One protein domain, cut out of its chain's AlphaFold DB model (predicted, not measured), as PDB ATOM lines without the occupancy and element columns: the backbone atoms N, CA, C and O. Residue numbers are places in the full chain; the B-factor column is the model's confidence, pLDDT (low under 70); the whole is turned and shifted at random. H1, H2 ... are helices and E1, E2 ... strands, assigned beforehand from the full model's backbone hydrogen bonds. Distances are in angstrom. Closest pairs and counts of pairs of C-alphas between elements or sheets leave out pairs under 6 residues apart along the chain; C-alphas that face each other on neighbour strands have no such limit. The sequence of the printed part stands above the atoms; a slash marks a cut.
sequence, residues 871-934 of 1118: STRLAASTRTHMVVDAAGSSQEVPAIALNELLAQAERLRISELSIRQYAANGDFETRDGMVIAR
ATOM      1  N   SER A 871      -4.905  39.060  77.420       83.56
ATOM      2  CA  SER A 871      -4.024  38.477  78.445       83.56
ATOM      3  C   SER A 871      -4.778  37.625  79.463       83.56
ATOM      4  O   SER A 871      -4.352  36.509  79.751       83.56
ATOM      5  N   THR A 872      -5.915  38.099  79.982       84.50
ATOM      6  CA  THR A 872      -6.745  37.319  80.915       84.50
ATOM      7  C   THR A 872      -7.249  36.029  80.261       84.50
ATOM      8  O   THR A 872      -7.284  34.983  80.904       84.50
ATOM      9  N   ARG A 873      -7.599  36.073  78.969       88.94
ATOM     10  CA  ARG A 873      -8.073  34.903  78.205       88.94
ATOM     11  C   ARG A 873      -6.957  33.917  77.900       88.94
ATOM     12  O   ARG A 873      -7.181  32.716  77.985       88.94
ATOM     13  N   LEU A 874      -5.758  34.411  77.610       87.69
ATOM     14  CA  LEU A 874      -4.564  33.585  77.475       87.69
ATOM     15  C   LEU A 874      -4.198  32.905  78.794       87.69
ATOM     16  O   LEU A 874      -3.958  31.704  78.802       87.69
ATOM     17  N   ALA A 875      -4.215  33.644  79.906       83.06
ATOM     18  CA  ALA A 875      -3.915  33.107  81.232       83.06
ATOM     19  C   ALA A 875      -4.941  32.059  81.696       83.06
ATOM     20  O   ALA A 875      -4.578  31.109  82.386       83.06
ATOM     21  N   ALA A 876      -6.208  32.217  81.305       84.31
ATOM     22  CA  ALA A 876      -7.274  31.257  81.585       84.31
ATOM     23  C   ALA A 876      -7.340  30.093  80.573       84.31
ATOM     24  O   ALA A 876      -8.083  29.135  80.797       84.31
ATOM     25  N   SER A 877      -6.605  30.164  79.457       88.31
ATOM     26  CA  SER A 877      -6.654  29.141  78.414       88.31
ATOM     27  C   SER A 877      -5.949  27.864  78.858       88.31
ATOM     28  O   SER A 877      -4.819  27.881  79.339       88.31
ATOM     29  N   THR A 878      -6.597  26.726  78.623       85.62
ATOM     30  CA  THR A 878      -6.006  25.395  78.814       85.62
ATOM     31  C   THR A 878      -5.246  24.899  77.584       85.62
ATOM     32  O   THR A 878      -4.623  23.840  77.639       85.62
ATOM     33  N   ARG A 879      -5.300  25.631  76.461       88.31
ATOM     34  CA  ARG A 879      -4.569  25.284  75.237       88.31
ATOM     35  C   ARG A 879      -3.175  25.897  75.268       88.31
ATOM     36  O   ARG A 879      -3.006  27.039  75.689       88.31
ATOM     37  N   THR A 880      -2.195  25.160  74.761       87.75
ATOM     38  CA  THR A 880      -0.812  25.619  74.602       87.75
ATOM     39  C   THR A 880      -0.389  25.561  73.136       87.75
ATOM     40  O   THR A 880      -1.008  24.880  72.315       87.75
ATOM     41  N   HIS A 881       0.649  26.315  72.784       86.12
ATOM     42  CA  HIS A 881       1.280  26.299  71.469       86.12
ATOM     43  C   HIS A 881       2.801  26.229  71.635       86.12
ATOM     44  O   HIS A 881       3.359  26.814  72.564       86.12
ATOM     45  N   MET A 882       3.466  25.489  70.748       82.44
ATOM     46  CA  MET A 882       4.919  25.331  70.777       82.44
ATOM     47  C   MET A 882       5.600  26.512  70.093       82.44
ATOM     48  O   MET A 882       5.365  26.767  68.915       82.44
ATOM     49  N   VAL A 883       6.497  27.184  70.805       75.88
ATOM     50  CA  VAL A 883       7.331  28.266  70.275       75.88
ATOM     51  C   VAL A 883       8.784  27.820  70.312       75.88
ATOM     52  O   VAL A 883       9.258  27.345  71.338       75.88
ATOM     53  N   VAL A 884       9.487  27.952  69.192       69.25
ATOM     54  CA  VAL A 884      10.938  27.743  69.127       69.25
ATOM     55  C   VAL A 884      11.604  29.102  69.289       69.25
ATOM     56  O   VAL A 884      11.283  30.021  68.534       69.25
ATOM     57  N   ASP A 885      12.477  29.239  70.283       60.41
ATOM     58  CA  ASP A 885      13.260  30.457  70.493       60.41
ATOM     59  C   ASP A 885      14.430  30.571  69.492       60.41
ATOM     60  O   ASP A 885      14.782  29.620  68.789       60.41
ATOM     61  N   ALA A 886      15.074  31.741  69.436       52.84
ATOM     62  CA  ALA A 886      16.233  31.987  68.571       52.84
ATOM     63  C   ALA A 886      17.455  31.090  68.880       52.84
ATOM     64  O   ALA A 886      18.383  31.011  68.072       52.84
ATOM     65  N   ALA A 887      17.471  30.405  70.031       54.34
ATOM     66  CA  ALA A 887      18.496  29.442  70.427       54.34
ATOM     67  C   ALA A 887      18.147  27.992  70.024       54.34
ATOM     68  O   ALA A 887      18.944  27.080  70.262       54.34
ATOM     69  N   GLY A 888      16.993  27.772  69.382       59.12
ATOM     70  CA  GLY A 888      16.522  26.464  68.929       59.12
ATOM     71  C   GLY A 888      15.876  25.611  70.025       59.12
ATOM     72  O   GLY A 888      15.673  24.415  69.813       59.12
ATOM     73  N   SER A 889      15.564  26.191  71.187       60.00
ATOM     74  CA  SER A 889      14.848  25.529  72.276       60.00
ATOM     75  C   SER A 889      13.341  25.713  72.111       60.00
ATOM     76  O   SER A 889      12.847  26.817  71.878       60.00
ATOM     77  N   SER A 890      12.594  24.617  72.232       74.94
ATOM     78  CA  SER A 890      11.136  24.622  72.116       74.94
ATOM     79  C   SER A 890      10.483  24.802  73.489       74.94
ATOM     80  O   SER A 890      10.708  23.995  74.390       74.94
ATOM     81  N   GLN A 891       9.632  25.814  73.634       80.12
ATOM     82  CA  GLN A 891       8.862  26.116  74.841       80.12
ATOM     83  C   GLN A 891       7.352  26.032  74.561       80.12
ATOM     84  O   GLN A 891       6.873  26.539  73.549       80.12
ATOM     85  N   GLU A 892       6.590  25.419  75.473       84.38
ATOM     86  CA  GLU A 892       5.123  25.515  75.481       84.38
ATOM     87  C   GLU A 892       4.677  26.837  76.108       84.38
ATOM     88  O   GLU A 892       5.078  27.168  77.227       84.38
ATOM     89  N   VAL A 893       3.812  27.572  75.410       84.81
ATOM     90  CA  VAL A 893       3.188  28.802  75.922       84.81
ATOM     91  C   VAL A 893       1.662  28.710  75.862       84.81
ATOM     92  O   VAL A 893       1.137  28.064  74.952       84.81
ATOM     93  N   PRO A 894       0.923  29.345  76.793       89.31
ATOM     94  CA  PRO A 894      -0.534  29.437  76.714       89.31
ATOM     95  C   PRO A 894      -0.988  30.091  75.408       89.31
ATOM     96  O   PRO A 894      -0.397  31.071  74.951       89.31
ATOM     97  N   ALA A 895      -2.049  29.550  74.817       90.44
ATOM     98  CA  ALA A 895      -2.542  29.950  73.509       90.44
ATOM     99  C   ALA A 895      -4.069  29.965  73.471       90.44
ATOM    100  O   ALA A 895      -4.719  29.117  74.077       90.44
ATOM    101  N   ILE A 896      -4.667  30.876  72.712       93.44
ATOM    102  CA  ILE A 896      -6.114  30.899  72.464       93.44
ATOM    103  C   ILE A 896      -6.383  31.048  70.971       93.44
ATOM    104  O   ILE A 896      -5.656  31.742  70.268       93.44
ATOM    105  N   ALA A 897      -7.412  30.377  70.461       92.69
ATOM    106  CA  ALA A 897      -7.731  30.455  69.044       92.69
ATOM    107  C   ALA A 897      -8.271  31.855  68.698       92.69
ATOM    108  O   ALA A 897      -9.127  32.393  69.404       92.69
ATOM    109  N   LEU A 898      -7.785  32.457  67.609       90.56
ATOM    110  CA  LEU A 898      -8.179  33.816  67.226       90.56
ATOM    111  C   LEU A 898      -9.690  33.918  66.975       90.56
ATOM    112  O   LEU A 898     -10.316  34.885  67.389       90.56
ATOM    113  N   ASN A 899     -10.297  32.909  66.350       89.00
ATOM    114  CA  ASN A 899     -11.746  32.850  66.134       89.00
ATOM    115  C   ASN A 899     -12.554  32.843  67.445       89.00
ATOM    116  O   ASN A 899     -13.645  33.401  67.483       89.00
ATOM    117  N   GLU A 900     -12.018  32.256  68.517       89.00
ATOM    118  CA  GLU A 900     -12.649  32.264  69.837       89.00
ATOM    119  C   GLU A 900     -12.611  33.663  70.463       89.00
ATOM    120  O   GLU A 900     -13.625  34.128  70.982       89.00
ATOM    121  N   LEU A 901     -11.484  34.376  70.334       89.00
ATOM    122  CA  LEU A 901     -11.405  35.786  70.725       89.00
ATOM    123  C   LEU A 901     -12.382  36.645  69.912       89.00
ATOM    124  O   LEU A 901     -13.075  37.479  70.479       89.00
ATOM    125  N   LEU A 902     -12.494  36.431  68.600       88.69
ATOM    126  CA  LEU A 902     -13.427  37.194  67.764       88.69
ATOM    127  C   LEU A 902     -14.893  36.961  68.162       88.69
ATOM    128  O   LEU A 902     -15.644  37.926  68.285       88.69
ATOM    129  N   ALA A 903     -15.277  35.713  68.441       84.69
ATOM    130  CA  ALA A 903     -16.632  35.377  68.880       84.69
ATOM    131  C   ALA A 903     -16.984  35.979  70.253       84.69
ATOM    132  O   ALA A 903     -18.125  36.363  70.496       84.69
ATOM    133  N   GLN A 904     -16.015  36.081  71.170       82.88
ATOM    134  CA  GLN A 904     -16.239  36.711  72.476       82.88
ATOM    135  C   GLN A 904     -16.218  38.248  72.402       82.88
ATOM    136  O   GLN A 904     -16.932  38.903  73.160       82.88
ATOM    137  N   ALA A 905     -15.436  38.826  71.486       78.88
ATOM    138  CA  ALA A 905     -15.301  40.272  71.319       78.88
ATOM    139  C   ALA A 905     -16.563  40.951  70.766       78.88
ATOM    140  O   ALA A 905     -16.790  42.126  71.059       78.88
ATOM    141  N   GLU A 906     -17.409  40.215  70.035       73.69
ATOM    142  CA  GLU A 906     -18.711  40.701  69.557       73.69
ATOM    143  C   GLU A 906     -19.593  41.185  70.721       73.69
ATOM    144  O   GLU A 906     -20.181  42.263  70.655       73.69
ATOM    145  N   ARG A 907     -19.583  40.461  71.850       70.00
ATOM    146  CA  ARG A 907     -20.315  40.844  73.073       70.00
ATOM    147  C   ARG A 907     -19.765  42.104  73.743       70.00
ATOM    148  O   ARG A 907     -20.494  42.774  74.459       70.00
ATOM    149  N   LEU A 908     -18.495  42.424  73.501       71.00
ATOM    150  CA  LEU A 908     -17.819  43.613  74.026       71.00
ATOM    151  C   LEU A 908     -17.865  44.792  73.044       71.00
ATOM    152  O   LEU A 908     -17.236  45.817  73.303       71.00
ATOM    153  N   ARG A 909     -18.563  44.645  71.905       71.75
ATOM    154  CA  ARG A 909     -18.658  45.658  70.839       71.75
ATOM    155  C   ARG A 909     -17.291  46.157  70.346       71.75
ATOM    156  O   ARG A 909     -17.152  47.288  69.890       71.75
ATOM    157  N   ILE A 910     -16.262  45.311  70.417       78.62
ATOM    158  CA  ILE A 910     -14.924  45.631  69.909       78.62
ATOM    159  C   ILE A 910     -14.852  45.194  68.447       78.62
ATOM    160  O   ILE A 910     -15.231  44.074  68.113       78.62
ATOM    161  N   SER A 911     -14.331  46.055  67.568       80.31
ATOM    162  CA  SER A 911     -14.219  45.707  66.149       80.31
ATOM    163  C   SER A 911     -13.297  44.498  65.926       80.31
ATOM    164  O   SER A 911     -12.230  44.387  66.539       80.31
ATOM    165  N   GLU A 912     -13.675  43.622  64.990       83.69
ATOM    166  CA  GLU A 912     -12.871  42.459  64.593       83.69
ATOM    167  C   GLU A 912     -11.453  42.878  64.170       83.69
ATOM    168  O   GLU A 912     -10.459  42.239  64.525       83.69
ATOM    169  N   LEU A 913     -11.354  44.011  63.465       79.88
ATOM    170  CA  LEU A 913     -10.094  44.606  63.033       79.88
ATOM    171  C   LEU A 913      -9.197  44.959  64.226       79.88
ATOM    172  O   LEU A 913      -8.009  44.645  64.200       79.88
ATOM    173  N   SER A 914      -9.753  45.560  65.281       78.25
ATOM    174  CA  SER A 914      -9.005  45.903  66.494       78.25
ATOM    175  C   SER A 914      -8.494  44.653  67.205       78.25
ATOM    176  O   SER A 914      -7.321  44.601  67.562       78.25
ATOM    177  N   ILE A 915      -9.320  43.612  67.355       85.25
ATOM    178  CA  ILE A 915      -8.862  42.357  67.971       85.25
ATOM    179  C   ILE A 915      -7.735  41.729  67.155       85.25
ATOM    180  O   ILE A 915      -6.713  41.364  67.727       85.25
ATOM    181  N   ARG A 916      -7.866  41.663  65.824       86.12
ATOM    182  CA  ARG A 916      -6.809  41.141  64.943       86.12
ATOM    183  C   ARG A 916      -5.524  41.964  65.037       86.12
ATOM    184  O   ARG A 916      -4.442  41.390  65.078       86.12
ATOM    185  N   GLN A 917      -5.628  43.290  65.107       81.75
ATOM    186  CA  GLN A 917      -4.473  44.174  65.263       81.75
ATOM    187  C   GLN A 917      -3.747  43.946  66.588       81.75
ATOM    188  O   GLN A 917      -2.522  43.849  66.579       81.75
ATOM    189  N   TYR A 918      -4.477  43.837  67.701       82.12
ATOM    190  CA  TYR A 918      -3.882  43.564  69.011       82.12
ATOM    191  C   TYR A 918      -3.351  42.129  69.107       82.12
ATOM    192  O   TYR A 918      -2.266  41.931  69.626       82.12
ATOM    193  N   ALA A 919      -4.052  41.138  68.558       85.69
ATOM    194  CA  ALA A 919      -3.614  39.742  68.548       85.69
ATOM    195  C   ALA A 919      -2.366  39.485  67.679       85.69
ATOM    196  O   ALA A 919      -1.659  38.500  67.887       85.69
ATOM    197  N   ALA A 920      -2.095  40.345  66.692       76.88
ATOM    198  CA  ALA A 920      -0.951  40.214  65.793       76.88
ATOM    199  C   ALA A 920       0.249  41.107  66.168       76.88
ATOM    200  O   ALA A 920       1.348  40.887  65.656       76.88
ATOM    201  N   ASN A 921       0.069  42.114  67.030       68.19
ATOM    202  CA  ASN A 921       1.074  43.147  67.304       68.19
ATOM    203  C   ASN A 921       1.256  43.427  68.806       68.19
ATOM    204  O   ASN A 921       0.410  43.102  69.632       68.19
ATOM    205  N   GLY A 922       2.343  44.117  69.169       71.94
ATOM    206  CA  GLY A 922       2.628  44.465  70.564       71.94
ATOM    207  C   GLY A 922       3.010  43.235  71.387       71.94
ATOM    208  O   GLY A 922       3.947  42.535  71.015       71.94
ATOM    209  N   ASP A 923       2.283  42.982  72.478       72.31
ATOM    210  CA  ASP A 923       2.580  41.910  73.446       72.31
ATOM    211  C   ASP A 923       2.144  40.516  72.964       72.31
ATOM    212  O   ASP A 923       2.418  39.518  73.629       72.31
ATOM    213  N   PHE A 924       1.456  40.433  71.821       85.62
ATOM    214  CA  PHE A 924       0.935  39.184  71.274       85.62
ATOM    215  C   PHE A 924       1.447  38.931  69.858       85.62
ATOM    216  O   PHE A 924       1.900  39.827  69.135       85.62
ATOM    217  N   GLU A 925       1.366  37.677  69.449       86.38
ATOM    218  CA  GLU A 925       1.528  37.265  68.064       86.38
ATOM    219  C   GLU A 925       0.512  36.170  67.734       86.38
ATOM    220  O   GLU A 925       0.078  35.415  68.604       86.38
ATOM    221  N   THR A 926       0.116  36.093  66.465       88.38
ATOM    222  CA  THR A 926      -0.786  35.048  65.981       88.38
ATOM    223  C   THR A 926       0.000  34.077  65.107       88.38
ATOM    224  O   THR A 926       0.486  34.469  64.047       88.38
ATOM    225  N   ARG A 927       0.101  32.813  65.526       84.94
ATOM    226  CA  ARG A 927       0.759  31.719  64.794       84.94
ATOM    227  C   ARG A 927      -0.238  30.595  64.554       84.94
ATOM    228  O   ARG A 927      -0.941  30.193  65.471       84.94
ATOM    229  N   ASP A 928      -0.353  30.133  63.311       83.94
ATOM    230  CA  ASP A 928      -1.278  29.055  62.918       83.94
ATOM    231  C   ASP A 928      -2.732  29.251  63.401       83.94
ATOM    232  O   ASP A 928      -3.430  28.308  63.768       83.94
ATOM    233  N   GLY A 929      -3.206  30.503  63.427       84.62
ATOM    234  CA  GLY A 929      -4.551  30.851  63.910       84.62
ATOM    235  C   GLY A 929      -4.706  30.885  65.438       84.62
ATOM    236  O   GLY A 929      -5.806  31.152  65.925       84.62
ATOM    237  N   MET A 930      -3.624  30.672  66.186       89.19
ATOM    238  CA  MET A 930      -3.553  30.769  67.642       89.19
ATOM    239  C   MET A 930      -2.858  32.065  68.051       89.19
ATOM    240  O   MET A 930      -1.772  32.377  67.574       89.19
ATOM    241  N   VAL A 931      -3.478  32.817  68.949       90.38
ATOM    242  CA  VAL A 931      -2.873  33.974  69.604       90.38
ATOM    243  C   VAL A 931      -2.071  33.476  70.796       90.38
ATOM    244  O   VAL A 931      -2.573  32.665  71.576       90.38
ATOM    245  N   ILE A 932      -0.842  33.957  70.930       88.25
ATOM    246  CA  ILE A 932       0.071  33.679  72.041       88.25
ATOM    247  C   ILE A 932       0.694  34.986  72.531       88.25
ATOM    248  O   ILE A 932       0.742  35.976  71.798       88.25
ATOM    249  N   ALA A 933       1.185  34.992  73.770       81.94
ATOM    250  CA  ALA A 933       2.065  36.062  74.227       81.94
ATOM    251  C   ALA A 933       3.384  36.001  73.444       81.94
ATOM    252  O   ALA A 933       3.942  34.921  73.240       81.94
ATOM    253  N   ARG A 934       3.872  37.158  72.997       77.19
ATOM    254  CA  ARG A 934       5.117  37.262  72.240       77.19
ATOM    255  C   ARG A 934       6.297  36.891  73.135       77.19
ATOM    256  O   ARG A 934       6.461  37.442  74.221       77.19
TER     257      ARG A 934
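Overview. This is residues 871 to 934 of the 1118 residues of the protein "Exonuclease, DNA polymerase III, epsilon subunit family" of Corynebacterium accolens ATCC 49725 (UniProt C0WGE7). A small, curled and strongly twisted sheet of four strands forms the body, with the hairpin of E1 and E2 reaching to one end of the long axis and the helices H2 and H3 reaching to the other. H3 folds back from H2 to stand on the E3 side of the sheet, while the short helix H1 crosses E2 near the bend of that strand. The printed part has 64 residues with three named helices and four named strands, in the order H1, E1, E2, H2, H3, E3, E4; the sheet runs E1, E2, E4, E3, its neighbours antiparallel, and the class is mixed, helices and strands. The whole is compact, with a radius of gyration of the C-alphas of 12.1 A, and elongated, its C-alphas spanning 40 by 22 by 18 A.

Along the chain. H1 is residues 871 to 876, 8.5 A from first to last C-alpha, and begins with C-alpha 871 at (-4.024, 38.477, 78.445). Strand E1, residues 880 to 884, measures 13.1 A. Strand E2, residues 890 to 897, is the longest strand at 20.0 A, and it bends by 63 degrees at residue 894. H2 follows with no residue between, residues 898 to 908, 15.3 A long, its first C-alpha at (-8.179, 33.816, 67.226). H3 is residues 912 to 920, 12.2 A. Strand E3, residues 924 to 927, measures 9.9 A, and strand E4, residues 930 to 933, measures 10.1 A and ends with C-alpha 933 at (2.065, 36.062, 74.227).

Arrangement. E1 and E3 are the edge strands of the sheet, and they are apart. E1 and E2 form an antiparallel hairpin, with N 881 and O 893 2.8 A apart and N 883 and O 891 2.8 A apart, within hydrogen-bond range. The pairing of E2 is staggered: its residues 890 to 894 pair with E1 and its residues 895 to 897 with E4. E2 and E4 are antiparallel, with N 931 and O 896 at 2.8 A. E3 and E4 form the other antiparallel hairpin, with N 927 and O 930 at 2.8 A. E2, H2, H3 and E3 make a split strand-helix-strand unit, two strands of one sheet that are not neighbours, with the helices between them along the chain and E4 between them in the sheet; its crossover is right-handed. H1 is on the sheet at a height of 8.5 A and runs across the strands, at 79 degrees to E2 on the local plane. It lies over E2 and only just not over E4, on which 2 of its 6 C-alphas fall; its closest C-alphas to E2 are those of Leu 874 and Ala 895, 5.7 A. H3 stands up from the sheet, rising 64 degrees out of the local plane, with the C-alphas of Ala 920 and Thr 926 the closest to E3 at 5.2 A. H2 only grazes the sheet, with residues 898 to 901. H2 and H3 touch at a steep tilt of 48 degrees, opposite ways, the C-alphas of Leu 902 and Glu 912 being closest at 6.2 A. H1 and H2 are only just apart, at 8.2 A. In H1 and H3 every O i to N i+4 pair is within hydrogen-bond range; in H2, 5 of 7 are.

Size, cuts and confidence. The two C-alphas farthest apart are those of Ala 887 and Arg 909, 40.5 A. The printed part has no cut, and its six links between named elements are tight. The mean pLDDT of the printed part is 81.0; residues 884 to 889 and residue 921 are under 70.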